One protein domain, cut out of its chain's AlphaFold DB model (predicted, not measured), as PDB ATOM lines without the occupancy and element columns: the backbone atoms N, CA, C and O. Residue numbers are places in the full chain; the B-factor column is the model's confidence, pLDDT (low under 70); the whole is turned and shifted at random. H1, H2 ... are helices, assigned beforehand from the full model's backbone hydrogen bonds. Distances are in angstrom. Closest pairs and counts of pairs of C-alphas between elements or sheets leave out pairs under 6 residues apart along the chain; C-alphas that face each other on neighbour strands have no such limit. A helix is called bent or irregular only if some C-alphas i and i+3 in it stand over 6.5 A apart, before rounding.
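Overview. This is residues 72 to 132 of the 133 residues of an uncharacterized protein of Adlercreutzia muris (UniProt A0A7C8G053). Two long helices, H1 and H3, lie side by side and run opposite ways, while the short helix H2 packs steeply on H1 at the end of the pair where H1 finishes. From there the chain swings out as an arm, residues 100 to 110, that sticks out from the body before it comes back to start H3. The printed part has 61 residues with three named helices, H1, H2 and H3 in that order along the chain, and no named strand; the class is all helix. The whole is only just loose, close to compact, with a radius of gyration of the C-alphas of 12.9 A, and its elongated outline spans 39 by 21 by 19 A.

Arrangement. H1, residues 72 to 91, touches H3, residues 112 to 130, and their closest C-alphas, those of Ala 86 and Phe 116, are 4.9 A apart. The two run opposite ways at a shallow tilt of 22 degrees, with their centres 9.3 A apart. H2, residues 93 to 102, touches H1, which meets it with residues 85 to 89 alone; the closest C-alphas, those of Thr 89 and Ala 96, are 5.2 A apart. H1 and H2 run opposite ways at a steep tilt of 50 degrees. H2 and H3 are apart, though they follow each other in the chain. Every O i to N i+4 pair is within hydrogen-bond range in H1 and H3, while in H2 it is 4 of 6.

Along the chain. H1 begins at C-alpha 72, at (-41.655, 31.160, 164.938), and ends at C-alpha 91, at (-36.741, 28.796, 136.585), 28.9 A from first to last C-alpha. After the single residue Leu 92, H2 measures 15.4 A from C-alpha 93 to C-alpha 102; it is neither bent nor irregular, but only just: C-alphas 99 and 102 are 6.3 A apart. H3 measures 27.4 A from C-alpha 112 to C-alpha 130, and the latter is at (-45.804, 22.741, 164.035).

Size, cuts and confidence. The two C-alphas farthest apart, those of Glu 94 and Ser 132, are 40.2 A from each other, while those of Tyr 72 and Ser 132, the first and last printed, are 13.9 A apart. The printed part has no cut. The link from H1 to H2 is tight, and the link from H2 to H3, with 9 residues, is short. Residues 100 to 110, of which 100 to 102 belong to H2, stand free. The mean pLDDT of the printed part is 75.8, and the model's confidence is under 70 at residues 95 to 110 and 129 to 132.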
ATOM      1  N   TYR A  72     -41.478  32.385 165.719       70.06
ATOM      2  CA  TYR A  72     -41.655  31.160 164.938       70.06
ATOM      3  C   TYR A  72     -42.331  31.386 163.571       70.06
ATOM      4  O   TYR A  72     -42.193  30.553 162.677       70.06
ATOM      5  N   VAL A  73     -43.120  32.454 163.408       77.69
ATOM      6  CA  VAL A  73     -43.733  32.845 162.130       77.69
ATOM      7  C   VAL A  73     -42.673  33.447 161.225       77.69
ATOM      8  O   VAL A  73     -42.627  33.061 160.064       77.69
ATOM      9  N   ASP A  74     -41.788  34.293 161.750       80.62
ATOM     10  CA  ASP A  74     -40.691  34.876 160.970       80.62
ATOM     11  C   ASP A  74     -39.774  33.775 160.412       80.62
ATOM     12  O   ASP A  74     -39.503  33.741 159.213       80.62
ATOM     13  N   GLU A  75     -39.403  32.790 161.237       80.69
ATOM     14  CA  GLU A  75     -38.618  31.621 160.807       80.69
ATOM     15  C   GLU A  75     -39.337  30.781 159.735       80.69
ATOM     16  O   GLU A  75     -38.725  30.337 158.761       80.69
ATOM     17  N   ARG A  76     -40.654  30.572 159.881       82.94
ATOM     18  CA  ARG A  76     -41.472  29.844 158.893       82.94
ATOM     19  C   ARG A  76     -41.568  30.598 157.573       82.94
ATOM     20  O   ARG A  76     -41.464  29.977 156.519       82.94
ATOM     21  N   MET A  77     -41.771  31.911 157.626       87.25
ATOM     22  CA  MET A  77     -41.878  32.750 156.436       87.25
ATOM     23  C   MET A  77     -40.537  32.849 155.713       87.25
ATOM     24  O   MET A  77     -40.514  32.717 154.492       87.25
ATOM     25  N   GLN A  78     -39.424  32.960 156.443       86.31
ATOM     26  CA  GLN A  78     -38.090  32.922 155.847       86.31
ATOM     27  C   GLN A  78     -37.825  31.583 155.143       86.31
ATOM     28  O   GLN A  78     -37.364  31.566 154.007       86.31
ATOM     29  N   ALA A  79     -38.201  30.452 155.749       88.44
ATOM     30  CA  ALA A  79     -38.059  29.142 155.110       88.44
ATOM     31  C   ALA A  79     -38.888  29.001 153.816       88.44
ATOM     32  O   ALA A  79     -38.497  28.265 152.911       88.44
ATOM     33  N   VAL A  80     -40.030  29.691 153.714       91.25
ATOM     34  CA  VAL A  80     -40.834  29.749 152.483       91.25
ATOM     35  C   VAL A  80     -40.138  30.592 151.413       91.25
ATOM     36  O   VAL A  80     -40.061  30.153 150.265       91.25
ATOM     37  N   VAL A  81     -39.607  31.761 151.783       91.06
ATOM     38  CA  VAL A  81     -38.836  32.632 150.879       91.06
ATOM     39  C   VAL A  81     -37.631  31.879 150.312       91.06
ATOM     40  O   VAL A  81     -37.495  31.790 149.097       91.06
ATOM     41  N   ASP A  82     -36.865  31.190 151.161       89.00
ATOM     42  CA  ASP A  82     -35.703  30.396 150.748       89.00
ATOM     43  C   ASP A  82     -36.034  29.323 149.687       89.00
ATOM     44  O   ASP A  82     -35.204  28.999 148.832       89.00
ATOM     45  N   VAL A  83     -37.231  28.725 149.742       90.88
ATOM     46  CA  VAL A  83     -37.689  27.750 148.736       90.88
ATOM     47  C   VAL A  83     -38.004  28.444 147.414       90.88
ATOM     48  O   VAL A  83     -37.675  27.907 146.354       90.88
ATOM     49  N   PHE A  84     -38.632  29.621 147.462       90.62
ATOM     50  CA  PHE A  84     -38.939  30.397 146.264       90.62
ATOM     51  C   PHE A  84     -37.687  30.978 145.610       90.62
ATOM     52  O   PHE A  84     -37.597  30.917 144.389       90.62
ATOM     53  N   ASP A  85     -36.692  31.414 146.377       85.81
ATOM     54  CA  ASP A  85     -35.407  31.880 145.841       85.81
ATOM     55  C   ASP A  85     -34.639  30.736 145.160       85.81
ATOM     56  O   ASP A  85     -34.107  30.874 144.049       85.81
ATOM     57  N   ALA A  86     -34.650  29.547 145.774       86.12
ATOM     58  CA  ALA A  86     -34.081  28.350 145.163       86.12
ATOM     59  C   ALA A  86     -34.829  27.948 143.876       86.12
ATOM     60  O   ALA A  86     -34.206  27.551 142.889       86.12
ATOM     61  N   LEU A  87     -36.159  28.094 143.850       87.00
ATOM     62  CA  LEU A  87     -36.971  27.855 142.654       87.00
ATOM     63  C   LEU A  87     -36.729  28.915 141.569       87.00
ATOM     64  O   LEU A  87     -36.664  28.577 140.388       87.00
ATOM     65  N   GLN A  88     -36.557  30.179 141.944       82.31
ATOM     66  CA  GLN A  88     -36.236  31.266 141.025       82.31
ATOM     67  C   GLN A  88     -34.883  31.028 140.355       82.31
ATOM     68  O   GLN A  88     -34.763  31.226 139.150       82.31
ATOM     69  N   THR A  89     -33.899  30.508 141.088       81.88
ATOM     70  CA  THR A  89     -32.592  30.125 140.526       81.88
ATOM     71  C   THR A  89     -32.715  29.029 139.458       81.88
ATOM     72  O   THR A  89     -31.970  29.035 138.480       81.88
ATOM     73  N   LEU A  90     -33.684  28.118 139.599       81.00
ATOM     74  CA  LEU A  90     -33.976  27.067 138.615       81.00
ATOM     75  C   LEU A  90     -34.763  27.574 137.400       81.00
ATOM     76  O   LEU A  90     -34.485  27.170 136.274       81.00
ATOM     77  N   MET A  91     -35.783  28.407 137.626       82.69
ATOM     78  CA  MET A  91     -36.741  28.796 136.585       82.69
ATOM     79  C   MET A  91     -36.355  30.082 135.851       82.69
ATOM     80  O   MET A  91     -36.735  30.261 134.696       82.69
ATOM     81  N   LEU A  92     -35.633  30.981 136.521       82.50
ATOM     82  CA  LEU A  92     -35.288  32.329 136.064       82.50
ATOM     83  C   LEU A  92     -33.844  32.686 136.484       82.50
ATOM     84  O   LEU A  92     -33.638  33.626 137.259       82.50
ATOM     85  N   PRO A  93     -32.827  31.963 135.980       70.31
ATOM     86  CA  PRO A  93     -31.439  32.123 136.423       70.31
ATOM     87  C   PRO A  93     -30.890  33.546 136.214       70.31
ATOM     88  O   PRO A  93     -30.105  34.029 137.026       70.31
ATOM     89  N   GLU A  94     -31.349  34.256 135.179       72.69
ATOM     90  CA  GLU A  94     -30.980  35.655 134.911       72.69
ATOM     91  C   GLU A  94     -31.522  36.624 135.977       72.69
ATOM     92  O   GLU A  94     -30.829  37.554 136.384       72.69
ATOM     93  N   ALA A  95     -32.738  36.382 136.478       66.25
ATOM     94  CA  ALA A  95     -33.342  37.181 137.542       66.25
ATOM     95  C   ALA A  95     -32.716  36.871 138.911       66.25
ATOM     96  O   ALA A  95     -32.570  37.767 139.737       66.25
ATOM     97  N   ALA A  96     -32.330  35.615 139.152       63.97
ATOM     98  CA  ALA A  96     -31.620  35.210 140.366       63.97
ATOM     99  C   ALA A  96     -30.213  35.828 140.444       63.97
ATOM    100  O   ALA A  96     -29.810  36.311 141.500       63.97
ATOM    101  N   ALA A  97     -29.491  35.889 139.320       66.38
ATOM    102  CA  ALA A  97     -28.180  36.535 139.250       66.38
ATOM    103  C   ALA A  97     -28.243  38.048 139.535       66.38
ATOM    104  O   ALA A  97     -27.306  38.599 140.105       66.38
ATOM    105  N   LEU A  98     -29.344  38.712 139.162       66.25
ATOM    106  CA  LEU A  98     -29.557  40.133 139.437       66.25
ATOM    107  C   LEU A  98     -29.894  40.396 140.914       66.25
ATOM    108  O   LEU A  98     -29.420  41.379 141.470       66.25
ATOM    109  N   ALA A  99     -30.668  39.512 141.552       64.50
ATOM    110  CA  ALA A  99     -31.004  39.602 142.977       64.50
ATOM    111  C   ALA A  99     -29.809  39.284 143.896       64.50
ATOM    112  O   ALA A  99     -29.672  39.876 144.959       64.50
ATOM    113  N   ALA A 100     -28.913  38.386 143.472       64.19
ATOM    114  CA  ALA A 100     -27.696  38.040 144.207       64.19
ATOM    115  C   ALA A 100     -26.595  39.116 144.132       64.19
ATOM    116  O   ALA A 100     -25.605  39.018 144.845       64.19
ATOM    117  N   ALA A 101     -26.734  40.127 143.265       59.88
ATOM    118  CA  ALA A 101     -25.746  41.196 143.112       59.88
ATOM    119  C   ALA A 101     -25.742  42.208 144.278       59.88
ATOM    120  O   ALA A 101     -24.809  43.006 144.370       59.88
ATOM    121  N   ASP A 102     -26.753  42.163 145.152       57.59
ATOM    122  CA  ASP A 102     -26.857  42.992 146.361       57.59
ATOM    123  C   ASP A 102     -26.215  42.343 147.610       57.59
ATOM    124  O   ASP A 102     -26.127  42.999 148.648       57.59
ATOM    125  N   ASP A 103     -25.721  41.098 147.517       58.53
ATOM    126  CA  ASP A 103     -25.062  40.366 148.612       58.53
ATOM    127  C   ASP A 103     -23.646  39.874 148.219       58.53
ATOM    128  O   ASP A 103     -23.325  39.683 147.044       58.53
ATOM    129  N   ASP A 104     -22.772  39.717 149.222       48.34
ATOM    130  CA  ASP A 104     -21.335  39.370 149.121       48.34
ATOM    131  C   ASP A 104     -21.072  38.034 148.351       48.34
ATOM    132  O   ASP A 104     -21.991  37.240 148.141       48.34
ATOM    133  N   PRO A 105     -19.830  37.737 147.894       48.22
ATOM    134  CA  PRO A 105     -19.560  36.862 146.747       48.22
ATOM    135  C   PRO A 105     -20.068  35.419 146.912       48.22
ATOM    136  O   PRO A 105     -20.104  34.883 148.023       48.22
ATOM    137  N   PRO A 106     -20.388  34.731 145.796       51.53
ATOM    138  CA  PRO A 106     -21.164  33.503 145.833       51.53
ATOM    139  C   PRO A 106     -20.390  32.379 146.526       51.53
ATOM    140  O   PRO A 106     -19.348  31.915 146.049       51.53
ATOM    141  N   ALA A 107     -20.941  31.903 147.644       54.03
ATOM    142  CA  ALA A 107     -20.584  30.612 148.208       54.03
ATOM    143  C   ALA A 107     -20.770  29.522 147.137       54.03
ATOM    144  O   ALA A 107     -21.678  29.611 146.313       54.03
ATOM    145  N   GLN A 108     -19.876  28.525 147.151       53.94
ATOM    146  CA  GLN A 108     -19.788  27.406 146.202       53.94
ATOM    147  C   GLN A 108     -21.122  27.074 145.524       53.94
ATOM    148  O   GLN A 108     -22.081  26.707 146.203       53.94
ATOM    149  N   VAL A 109     -21.146  27.175 144.189       57.75
ATOM    150  CA  VAL A 109     -22.300  26.853 143.339       57.75
ATOM    151  C   VAL A 109     -22.681  25.388 143.561       57.75
ATOM    152  O   VAL A 109     -22.141  24.485 142.925       57.75
ATOM    153  N   ARG A 110     -23.572  25.141 144.522       61.84
ATOM    154  CA  ARG A 110     -24.294  23.875 144.637       61.84
ATOM    155  C   ARG A 110     -25.234  23.757 143.448       61.84
ATOM    156  O   ARG A 110     -25.713  24.770 142.941       61.84
ATOM    157  N   ASP A 111     -25.508  22.525 143.029       80.62
ATOM    158  CA  ASP A 111     -26.521  22.270 142.009       80.62
ATOM    159  C   ASP A 111     -27.844  22.943 142.449       80.62
ATOM    160  O   ASP A 111     -28.319  22.700 143.570       80.62
ATOM    161  N   PRO A 112     -28.433  23.830 141.625       78.62
ATOM    162  CA  PRO A 112     -29.710  24.472 141.924       78.62
ATOM    163  C   PRO A 112     -30.822  23.472 142.278       78.62
ATOM    164  O   PRO A 112     -31.666  23.764 143.128       78.62
ATOM    165  N   VAL A 113     -30.800  22.265 141.697       84.88
ATOM    166  CA  VAL A 113     -31.775  21.199 141.980       84.88
ATOM    167  C   VAL A 113     -31.576  20.621 143.383       84.88
ATOM    168  O   VAL A 113     -32.549  20.412 144.117       84.88
ATOM    169  N   GLU A 114     -30.325  20.393 143.788       85.69
ATOM    170  CA  GLU A 114     -29.989  19.942 145.144       85.69
ATOM    171  C   GLU A 114     -30.350  21.008 146.182       85.69
ATOM    172  O   GLU A 114     -30.907  20.693 147.236       85.69
ATOM    173  N   THR A 115     -30.100  22.278 145.859       86.31
ATOM    174  CA  THR A 115     -30.409  23.420 146.729       86.31
ATOM    175  C   THR A 115     -31.913  23.556 146.956       86.31
ATOM    176  O   THR A 115     -32.356  23.621 148.104       86.31
ATOM    177  N   PHE A 116     -32.717  23.501 145.891       89.56
ATOM    178  CA  PHE A 116     -34.178  23.497 145.995       89.56
ATOM    179  C   PHE A 116     -34.699  22.301 146.800       89.56
ATOM    180  O   PHE A 116     -35.519  22.465 147.707       89.56
ATOM    181  N   SER A 117     -34.184  21.101 146.525       88.31
ATOM    182  CA  SER A 117     -34.598  19.876 147.220       88.31
ATOM    183  C   SER A 117     -34.309  19.942 148.722       88.31
ATOM    184  O   SER A 117     -35.154  19.556 149.535       88.31
ATOM    185  N   ALA A 118     -33.147  20.479 149.105       89.75
ATOM    186  CA  ALA A 118     -32.764  20.660 150.500       89.75
ATOM    187  C   ALA A 118     -33.653  21.687 151.221       89.75
ATOM    188  O   ALA A 118     -34.132  21.414 152.324       89.75
ATOM    189  N   LYS A 119     -33.925  22.843 150.597       91.00
ATOM    190  CA  LYS A 119     -34.797  23.881 151.174       91.00
ATOM    191  C   LYS A 119     -36.241  23.395 151.327       91.00
ATOM    192  O   LYS A 119     -36.849  23.597 152.376       91.00
ATOM    193  N   LEU A 120     -36.764  22.664 150.341       91.19
ATOM    194  CA  LEU A 120     -38.102  22.070 150.413       91.19
ATOM    195  C   LEU A 120     -38.211  21.016 151.526       91.19
ATOM    196  O   LEU A 120     -39.232  20.950 152.214       91.19
ATOM    197  N   ALA A 121     -37.175  20.195 151.725       91.62
ATOM    198  CA  ALA A 121     -37.135  19.232 152.824       91.62
ATOM    199  C   ALA A 121     -37.129  19.932 154.193       91.62
ATOM    200  O   ALA A 121     -37.898  19.547 155.071       91.62
ATOM    201  N   ALA A 122     -36.335  20.997 154.353       88.44
ATOM    202  CA  ALA A 122     -36.296  21.786 155.584       88.44
ATOM    203  C   ALA A 122     -37.660  22.422 155.913       88.44
ATOM    204  O   ALA A 122     -38.133  22.305 157.045       88.44
ATOM    205  N   LEU A 123     -38.341  23.011 154.920       89.75
ATOM    206  CA  LEU A 123     -39.681  23.577 155.100       89.75
ATOM    207  C   LEU A 123     -40.699  22.515 155.560       89.75
ATOM    208  O   LEU A 123     -41.494  22.771 156.464       89.75
ATOM    209  N   ARG A 124     -40.644  21.302 154.992       88.69
ATOM    210  CA  ARG A 124     -41.529  20.188 155.380       88.69
ATOM    211  C   ARG A 124     -41.327  19.742 156.829       88.69
ATOM    212  O   ARG A 124     -42.299  19.399 157.502       88.69
ATOM    213  N   GLU A 125     -40.093  19.741 157.318       87.19
ATOM    214  CA  GLU A 125     -39.810  19.399 158.716       87.19
ATOM    215  C   GLU A 125     -40.314  20.483 159.678       87.19
ATOM    216  O   GLU A 125     -40.936  20.161 160.692       87.19
ATOM    217  N   ILE A 126     -40.170  21.765 159.317       82.75
ATOM    218  CA  ILE A 126     -40.737  22.884 160.086       82.75
ATOM    219  C   ILE A 126     -42.268  22.766 160.186       82.75
ATOM    220  O   ILE A 126     -42.834  22.993 161.259       82.75
ATOM    221  N   THR A 127     -42.952  22.375 159.102       74.81
ATOM    222  CA  THR A 127     -44.414  22.201 159.120       74.81
ATOM    223  C   THR A 127     -44.867  21.036 160.001       74.81
ATOM    224  O   THR A 127     -45.810  21.208 160.767       74.81
ATOM    225  N   LYS A 128     -44.163  19.894 159.987       77.94
ATOM    226  CA  LYS A 128     -44.488  18.735 160.845       77.94
ATOM    227  C   LYS A 128     -44.285  19.034 162.330       77.94
ATOM    228  O   LYS A 128     -45.108  18.666 163.164       77.94
ATOM    229  N   ALA A 129     -43.206  19.741 162.672       62.59
ATOM    230  CA  ALA A 129     -42.941  20.155 164.050       62.59
ATOM    231  C   ALA A 129     -44.005  21.132 164.589       62.59
ATOM    232  O   ALA A 129     -44.212  21.223 165.799       62.59
ATOM    233  N   GLY A 130     -44.694  21.854 163.698       57.69
ATOM    234  CA  GLY A 130     -45.804  22.741 164.035       57.69
ATOM    235  C   GLY A 130     -47.106  22.040 164.428       57.69
ATOM    236  O   GLY A 130     -47.897  22.658 165.127       57.69
ATOM    237  N   GLU A 131     -47.318  20.783 164.026       48.91
ATOM    238  CA  GLU A 131     -48.527  19.994 164.339       48.91
ATOM    239  C   GLU A 131     -48.455  19.299 165.713       48.91
ATOM    240  O   GLU A 131     -49.439  18.733 166.179       48.91
ATOM    241  N   SER A 132     -47.286  19.326 166.364       43.53
ATOM    242  CA  SER A 132     -47.015  18.638 167.639       43.53
ATOM    243  C   SER A 132     -47.029  19.561 168.869       43.53
ATOM    244  O   SER A 132     -46.571  19.144 169.934       43.53
TER     245      SER A 132